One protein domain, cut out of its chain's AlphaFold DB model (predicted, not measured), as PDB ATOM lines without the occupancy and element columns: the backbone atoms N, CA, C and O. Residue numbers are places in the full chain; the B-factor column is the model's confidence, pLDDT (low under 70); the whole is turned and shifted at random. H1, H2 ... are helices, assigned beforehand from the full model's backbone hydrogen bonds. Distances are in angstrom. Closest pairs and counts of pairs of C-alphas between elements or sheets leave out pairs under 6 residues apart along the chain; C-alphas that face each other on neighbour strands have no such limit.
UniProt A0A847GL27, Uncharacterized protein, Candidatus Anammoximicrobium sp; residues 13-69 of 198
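What this domain is: This is residues 13 to 69 of the 198 residues of an uncharacterized protein of Candidatus Anammoximicrobium sp (UniProt A0A847GL27). Two short helices, H1 and H3, lie side by side at one end of an elongated domain, and a third, H2, sits apart toward the other end, where the loop of residues 30 to 35 sticks out. After H3, the tail of residues 58 to 69 folds back toward the middle. The printed part has 57 residues with three named helices, H1, H2, H3 in chain order, and no named strand; the class is all helix, though only 25 residues are in named elements. It is compact, with a radius of gyration of the C-alphas of 11.2 A, and spans 34 by 20 by 14 A.

Where its parts are: H1, residues 15 to 23, begins at C-alpha 15 (-7.432, -36.819, -37.287) and is 12.3 A long. H2 is residues 36 to 42. H3, residues 49 to 57, 12.3 A, ends at C-alpha 57 (-3.006, -33.607, -32.954).

How they stand to each other: H1 and H3 touch, their closest C-alphas, of Pro 15 and Leu 56, 4.9 A apart. They run opposite ways at a shallow tilt of 33 degrees, only just short of steep. H2 is apart from both. In H1, H2 and H3 every O i to N i+4 pair is within hydrogen-bond range.

The domain as a whole: The farthest C-alphas, of Asp 32 and Ser 58, are 34.1 A apart. The H1 to H2 link is long, 12 residues. The printed part has no cut, and no printed residue is under 70 in pLDDT.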
ATOM      1  N   ALA A  13     -11.689 -41.078 -41.807       95.25
ATOM      2  CA  ALA A  13     -12.010 -40.539 -40.480       95.25
ATOM      3  C   ALA A  13     -11.129 -39.315 -40.131       95.25
ATOM      4  O   ALA A  13      -9.969 -39.224 -40.553       95.25
ATOM      5  N   SER A  14     -11.650 -38.378 -39.338       95.88
ATOM      6  CA  SER A  14     -10.889 -37.184 -38.958       95.88
ATOM      7  C   SER A  14      -9.622 -37.535 -38.151       95.88
ATOM      8  O   SER A  14      -9.588 -38.567 -37.466       95.88
ATOM      9  N   PRO A  15      -8.573 -36.687 -38.190       96.75
ATOM     10  CA  PRO A  15      -7.432 -36.819 -37.287       96.75
ATOM     11  C   PRO A  15      -7.873 -36.873 -35.816       96.75
ATOM     12  O   PRO A  15      -7.484 -37.779 -35.083       96.75
ATOM     13  N   THR A  16      -8.796 -35.988 -35.424       97.12
ATOM     14  CA  THR A  16      -9.380 -35.933 -34.076       97.12
ATOM     15  C   THR A  16     -10.042 -37.248 -33.674       97.12
ATOM     16  O   THR A  16      -9.826 -37.734 -32.563       97.12
ATOM     17  N   ARG A  17     -10.809 -37.871 -34.580       96.50
ATOM     18  CA  ARG A  17     -11.429 -39.178 -34.343       96.50
ATOM     19  C   ARG A  17     -10.381 -40.255 -34.087       96.50
ATOM     20  O   ARG A  17     -10.477 -40.964 -33.089       96.50
ATOM     21  N   LEU A  18      -9.376 -40.379 -34.956       96.56
ATOM     22  CA  LEU A  18      -8.324 -41.383 -34.777       96.56
ATOM     23  C   LEU A  18      -7.528 -41.157 -33.486       96.56
ATOM     24  O   LEU A  18      -7.258 -42.118 -32.765       96.56
ATOM     25  N   ALA A  19      -7.198 -39.906 -33.161       97.25
ATOM     26  CA  ALA A  19      -6.482 -39.569 -31.935       97.25
ATOM     27  C   ALA A  19      -7.303 -39.946 -30.698       97.25
ATOM     28  O   ALA A  19      -6.793 -40.577 -29.771       97.25
ATOM     29  N   TRP A  20      -8.604 -39.627 -30.709       96.94
ATOM     30  CA  TRP A  20      -9.522 -40.038 -29.654       96.94
ATOM     31  C   TRP A  20      -9.552 -41.557 -29.513       96.94
ATOM     32  O   TRP A  20      -9.457 -42.043 -28.389       96.94
ATOM     33  N   MET A  21      -9.611 -42.306 -30.618       95.06
ATOM     34  CA  MET A  21      -9.633 -43.768 -30.556       95.06
ATOM     35  C   MET A  21      -8.370 -44.339 -29.912       95.06
ATOM     36  O   MET A  21      -8.437 -45.216 -29.056       95.06
ATOM     37  N   ILE A  22      -7.208 -43.816 -30.292       94.75
ATOM     38  CA  ILE A  22      -5.925 -44.248 -29.740       94.75
ATOM     39  C   ILE A  22      -5.829 -43.929 -28.237       94.75
ATOM     40  O   ILE A  22      -5.343 -44.751 -27.462       94.75
ATOM     41  N   ARG A  23      -6.320 -42.765 -27.801       95.06
ATOM     42  CA  ARG A  23      -6.344 -42.369 -26.380       95.06
ATOM     43  C   ARG A  23      -7.353 -43.159 -25.554       95.06
ATOM     44  O   ARG A  23      -7.110 -43.469 -24.394       95.06
ATOM     45  N   ASN A  24      -8.486 -43.504 -26.153       93.19
ATOM     46  CA  ASN A  24      -9.607 -44.170 -25.492       93.19
ATOM     47  C   ASN A  24      -9.601 -45.674 -25.744       93.19
ATOM     48  O   ASN A  24     -10.638 -46.323 -25.789       93.19
ATOM     49  N   SER A  25      -8.410 -46.229 -25.899       88.69
ATOM     50  CA  SER A  25      -8.197 -47.558 -26.440       88.69
ATOM     51  C   SER A  25      -8.829 -48.680 -25.607       88.69
ATOM     52  O   SER A  25      -9.416 -49.624 -26.131       88.69
ATOM     53  N   HIS A  26      -8.836 -48.497 -24.290       85.19
ATOM     54  CA  HIS A  26      -9.534 -49.327 -23.307       85.19
ATOM     55  C   HIS A  26     -11.061 -49.415 -23.500       85.19
ATOM     56  O   HIS A  26     -11.689 -50.313 -22.950       85.19
ATOM     57  N   ARG A  27     -11.666 -48.506 -24.277       86.88
ATOM     58  CA  ARG A  27     -13.108 -48.471 -24.581       86.88
ATOM     59  C   ARG A  27     -13.441 -49.144 -25.918       86.88
ATOM     60  O   ARG A  27     -14.618 -49.271 -26.239       86.88
ATOM     61  N   LEU A  28     -12.429 -49.535 -26.703       85.06
ATOM     62  CA  LEU A  28     -12.537 -49.805 -28.143       85.06
ATOM     63  C   LEU A  28     -12.256 -51.245 -28.569       85.06
ATOM     64  O   LEU A  28     -11.499 -51.518 -29.497       85.06
ATOM     65  N   VAL A  29     -12.926 -52.199 -27.954       82.56
ATOM     66  CA  VAL A  29     -13.031 -53.555 -28.491       82.56
ATOM     67  C   VAL A  29     -14.416 -54.095 -28.161       82.56
ATOM     68  O   VAL A  29     -15.055 -53.592 -27.235       82.56
ATOM     69  N   PRO A  30     -14.899 -55.129 -28.874       76.94
ATOM     70  CA  PRO A  30     -16.025 -55.910 -28.386       76.94
ATOM     71  C   PRO A  30     -15.800 -56.312 -26.923       76.94
ATOM     72  O   PRO A  30     -14.704 -56.746 -26.560       76.94
ATOM     73  N   GLN A  31     -16.829 -56.141 -26.092       72.25
ATOM     74  CA  GLN A  31     -16.747 -56.378 -24.644       72.25
ATOM     75  C   GLN A  31     -16.435 -57.843 -24.300       72.25
ATOM     76  O   GLN A  31     -15.925 -58.126 -23.223       72.25
ATOM     77  N   ASP A  32     -16.661 -58.760 -25.248       81.00
ATOM     78  CA  ASP A  32     -16.273 -60.172 -25.162       81.00
ATOM     79  C   ASP A  32     -14.746 -60.408 -25.189       81.00
ATOM     80  O   ASP A  32     -14.284 -61.540 -25.058       81.00
ATOM     81  N   GLY A  33     -13.939 -59.359 -25.390       78.62
ATOM     82  CA  GLY A  33     -12.481 -59.420 -25.361       78.62
ATOM     83  C   GLY A  33     -11.842 -60.119 -26.564       78.62
ATOM     84  O   GLY A  33     -10.611 -60.136 -26.668       78.62
ATOM     85  N   ARG A  34     -12.622 -60.627 -27.531       85.06
ATOM     86  CA  ARG A  34     -12.129 -61.485 -28.630       85.06
ATOM     87  C   ARG A  34     -11.058 -60.824 -29.503       85.06
ATOM     88  O   ARG A  34     -10.275 -61.500 -30.163       85.06
ATOM     89  N   ARG A  35     -11.024 -59.488 -29.520       88.50
ATOM     90  CA  ARG A  35     -10.072 -58.672 -30.295       88.50
ATOM     91  C   ARG A  35      -9.024 -57.962 -29.441       88.50
ATOM     92  O   ARG A  35      -8.173 -57.276 -30.000       88.50
ATOM     93  N   TRP A  36      -9.041 -58.125 -28.119       87.94
ATOM     94  CA  TRP A  36      -8.178 -57.360 -27.214       87.94
ATOM     95  C   TRP A  36      -6.686 -57.598 -27.455       87.94
ATOM     96  O   TRP A  36      -5.903 -56.653 -27.450       87.94
ATOM     97  N   LYS A  37      -6.287 -58.842 -27.753       88.44
ATOM     98  CA  LYS A  37      -4.890 -59.170 -28.080       88.44
ATOM     99  C   LYS A  37      -4.413 -58.461 -29.353       88.44
ATOM    100  O   LYS A  37      -3.366 -57.821 -29.333       88.44
ATOM    101  N   GLU A  38      -5.191 -58.539 -30.438       91.50
ATOM    102  CA  GLU A  38      -4.896 -57.833 -31.702       91.50
ATOM    103  C   GLU A  38      -4.847 -56.318 -31.462       91.50
ATOM    104  O   GLU A  38      -3.964 -55.623 -31.960       91.50
ATOM    105  N   TYR A  39      -5.775 -55.806 -30.658       89.44
ATOM    106  CA  TYR A  39      -5.867 -54.394 -30.335       89.44
ATOM    107  C   TYR A  39      -4.643 -53.870 -29.576       89.44
ATOM    108  O   TYR A  39      -4.019 -52.894 -30.000       89.44
ATOM    109  N   ARG A  40      -4.252 -54.557 -28.496       88.62
ATOM    110  CA  ARG A  40      -3.080 -54.223 -27.679       88.62
ATOM    111  C   ARG A  40      -1.811 -54.153 -28.528       88.62
ATOM    112  O   ARG A  40      -1.086 -53.166 -28.451       88.62
ATOM    113  N   GLN A  41      -1.607 -55.137 -29.404       90.25
ATOM    114  CA  GLN A  41      -0.470 -55.172 -30.330       90.25
ATOM    115  C   GLN A  41      -0.471 -54.009 -31.328       90.25
ATOM    116  O   GLN A  41       0.579 -53.528 -31.755       90.25
ATOM    117  N   ARG A  42      -1.656 -53.573 -31.767       91.56
ATOM    118  CA  ARG A  42      -1.792 -52.484 -32.740       91.56
ATOM    119  C   ARG A  42      -1.581 -51.109 -32.122       91.56
ATOM    120  O   ARG A  42      -1.059 -50.246 -32.830       91.56
ATOM    121  N   VAL A  43      -2.010 -50.918 -30.874       90.56
ATOM    122  CA  VAL A  43      -2.090 -49.609 -30.212       90.56
ATOM    123  C   VAL A  43      -1.094 -49.507 -29.064       90.56
ATOM    124  O   VAL A  43      -0.107 -48.795 -29.196       90.56
ATOM    125  N   THR A  44      -1.323 -50.224 -27.962       86.19
ATOM    126  CA  THR A  44      -0.551 -50.098 -26.714       86.19
ATOM    127  C   THR A  44       0.920 -50.473 -26.878       86.19
ATOM    128  O   THR A  44       1.788 -49.801 -26.339       86.19
ATOM    129  N   GLU A  45       1.207 -51.532 -27.630       91.56
ATOM    130  CA  GLU A  45       2.568 -52.051 -27.833       91.56
ATOM    131  C   GLU A  45       3.248 -51.441 -29.069       91.56
ATOM    132  O   GLU A  45       4.338 -51.857 -29.462       91.56
ATOM    133  N   ASN A  46       2.605 -50.481 -29.736       93.19
ATOM    134  CA  ASN A  46       3.118 -49.942 -30.984       93.19
ATOM    135  C   ASN A  46       4.187 -48.870 -30.718       93.19
ATOM    136  O   ASN A  46       3.860 -47.820 -30.168       93.19
ATOM    137  N   PRO A  47       5.439 -49.054 -31.177       95.06
ATOM    138  CA  PRO A  47       6.512 -48.098 -30.904       95.06
ATOM    139  C   PRO A  47       6.281 -46.728 -31.557       95.06
ATOM    140  O   PRO A  47       6.853 -45.741 -31.118       95.06
ATOM    141  N   LYS A  48       5.424 -46.644 -32.586       95.75
ATOM    142  CA  LYS A  48       5.102 -45.393 -33.293       95.75
ATOM    143  C   LYS A  48       3.916 -44.638 -32.684       95.75
ATOM    144  O   LYS A  48       3.412 -43.700 -33.302       95.75
ATOM    145  N   LEU A  49       3.417 -45.075 -31.528       95.19
ATOM    146  CA  LEU A  49       2.219 -44.530 -30.893       95.19
ATOM    147  C   LEU A  49       2.338 -43.026 -30.611       95.19
ATOM    148  O   LEU A  49       1.451 -42.270 -31.000       95.19
ATOM    149  N   ALA A  50       3.431 -42.608 -29.966       96.12
ATOM    150  CA  ALA A  50       3.652 -41.215 -29.579       96.12
ATOM    151  C   ALA A  50       3.726 -40.291 -30.806       96.12
ATOM    152  O   ALA A  50       2.962 -39.332 -30.891       96.12
ATOM    153  N   ASP A  51       4.550 -40.644 -31.796       96.44
ATOM    154  CA  ASP A  51       4.693 -39.877 -33.041       96.44
ATOM    155  C   ASP A  51       3.372 -39.783 -33.816       96.44
ATOM    156  O   ASP A  51       3.026 -38.739 -34.364       96.44
ATOM    157  N   THR A  52       2.595 -40.872 -33.837       96.81
ATOM    158  CA  THR A  52       1.280 -40.904 -34.493       96.81
ATOM    159  C   THR A  52       0.292 -39.976 -33.792       96.81
ATOM    160  O   THR A  52      -0.442 -39.261 -34.468       96.81
ATOM    161  N   LEU A  53       0.263 -39.963 -32.455       97.62
ATOM    162  CA  LEU A  53      -0.590 -39.040 -31.703       97.62
ATOM    163  C   LEU A  53      -0.197 -37.583 -31.962       97.62
ATOM    164  O   LEU A  53      -1.078 -36.784 -32.260       97.62
ATOM    165  N   ALA A  54       1.099 -37.265 -31.941       97.62
ATOM    166  CA  ALA A  54       1.588 -35.920 -32.239       97.62
ATOM    167  C   ALA A  54       1.195 -35.464 -33.657       97.62
ATOM    168  O   ALA A  54       0.688 -34.356 -33.839       97.62
ATOM    169  N   ALA A  55       1.351 -36.339 -34.658       97.62
ATOM    170  CA  ALA A  55       0.918 -36.059 -36.025       97.62
ATOM    171  C   ALA A  55      -0.598 -35.809 -36.099       97.62
ATOM    172  O   ALA A  55      -1.033 -34.804 -36.662       97.62
ATOM    173  N   LEU A  56      -1.408 -36.668 -35.476       97.69
ATOM    174  CA  LEU A  56      -2.865 -36.523 -35.473       97.69
ATOM    175  C   LEU A  56      -3.335 -35.240 -34.775       97.69
ATOM    176  O   LEU A  56      -4.260 -34.598 -35.269       97.69
ATOM    177  N   ASP A  57      -2.696 -34.850 -33.672       97.56
ATOM    178  CA  ASP A  57      -3.006 -33.607 -32.954       97.56
ATOM    179  C   ASP A  57      -2.678 -32.360 -33.778       97.56
ATOM    180  O   ASP A  57      -3.383 -31.359 -33.687       97.56
ATOM    181  N   SER A  58      -1.658 -32.436 -34.637       96.50
ATOM    182  CA  SER A  58      -1.354 -31.388 -35.619       96.50
ATOM    183  C   SER A  58      -2.300 -31.383 -36.832       96.50
ATOM    184  O   SER A  58      -2.156 -30.561 -37.733       96.50
ATOM    185  N   GLY A  59      -3.271 -32.302 -36.879       95.31
ATOM    186  CA  GLY A  59      -4.207 -32.463 -37.991       95.31
ATOM    187  C   GLY A  59      -3.678 -33.322 -39.145       95.31
ATOM    188  O   GLY A  59      -4.375 -33.496 -40.145       95.31
ATOM    189  N   GLN A  60      -2.483 -33.905 -39.023       94.88
ATOM    190  CA  GLN A  60      -1.890 -34.745 -40.058       94.88
ATOM    191  C   GLN A  60      -2.378 -36.195 -39.952       94.88
ATOM    192  O   GLN A  60      -2.173 -36.887 -38.954       94.88
ATOM    193  N   ARG A  61      -2.986 -36.686 -41.037       91.81
ATOM    194  CA  ARG A  61      -3.421 -38.086 -41.176       91.81
ATOM    195  C   ARG A  61      -2.609 -38.890 -42.196       91.81
ATOM    196  O   ARG A  61      -2.568 -40.120 -42.119       91.81
ATOM    197  N   ASP A  62      -2.013 -38.235 -43.180       90.81
ATOM    198  CA  ASP A  62      -1.338 -38.950 -44.258       90.81
ATOM    199  C   ASP A  62      -0.021 -39.569 -43.782       90.81
ATOM    200  O   ASP A  62       0.709 -38.995 -42.974       90.81
ATOM    201  N   GLY A  63       0.264 -40.778 -44.273       90.69
ATOM    202  CA  GLY A  63       1.479 -41.523 -43.929       90.69
ATOM    203  C   GLY A  63       1.447 -42.256 -42.582       90.69
ATOM    204  O   GLY A  63       2.448 -42.867 -42.207       90.69
ATOM    205  N   LEU A  64       0.318 -42.257 -41.860       94.12
ATOM    206  CA  LEU A  64       0.230 -42.949 -40.572       94.12
ATOM    207  C   LEU A  64       0.426 -44.472 -40.702       94.12
ATOM    208  O   LEU A  64      -0.012 -45.086 -41.684       94.12
ATOM    209  N   PRO A  65       1.020 -45.134 -39.689       94.12
ATOM    210  CA  PRO A  65       1.159 -46.584 -39.684       94.12
ATOM    211  C   PRO A  65      -0.203 -47.272 -39.826       94.12
ATOM    212  O   PRO A  65      -1.097 -47.053 -39.010       94.12
ATOM    213  N   LYS A  66      -0.354 -48.185 -40.799       92.69
ATOM    214  CA  LYS A  66      -1.623 -48.908 -41.050       92.69
ATOM    215  C   LYS A  66      -2.217 -49.536 -39.782       92.69
ATOM    216  O   LYS A  66      -3.429 -49.540 -39.590       92.69
ATOM    217  N   LYS A  67      -1.365 -50.036 -38.877       92.94
ATOM    218  CA  LYS A  67      -1.793 -50.616 -37.595       92.94
ATOM    219  C   LYS A  67      -2.464 -49.598 -36.659       92.94
ATOM    220  O   LYS A  67      -3.330 -50.021 -35.910       92.94
ATOM    221  N   LEU A  68      -2.172 -48.304 -36.751       93.88
ATOM    222  CA  LEU A  68      -2.794 -47.255 -35.929       93.88
ATOM    223  C   LEU A  68      -4.017 -46.601 -36.595       93.88
ATOM    224  O   LEU A  68      -4.732 -45.832 -35.962       93.88
ATOM    225  N   VAL A  69      -4.331 -46.969 -37.841       95.06
ATOM    226  CA  VAL A  69      -5.597 -46.602 -38.489       95.06
ATOM    227  C   VAL A  69      -6.687 -47.572 -38.023       95.06
ATOM    228  O   VAL A  69      -6.860 -48.670 -38.565       95.06
TER     229      VAL A  69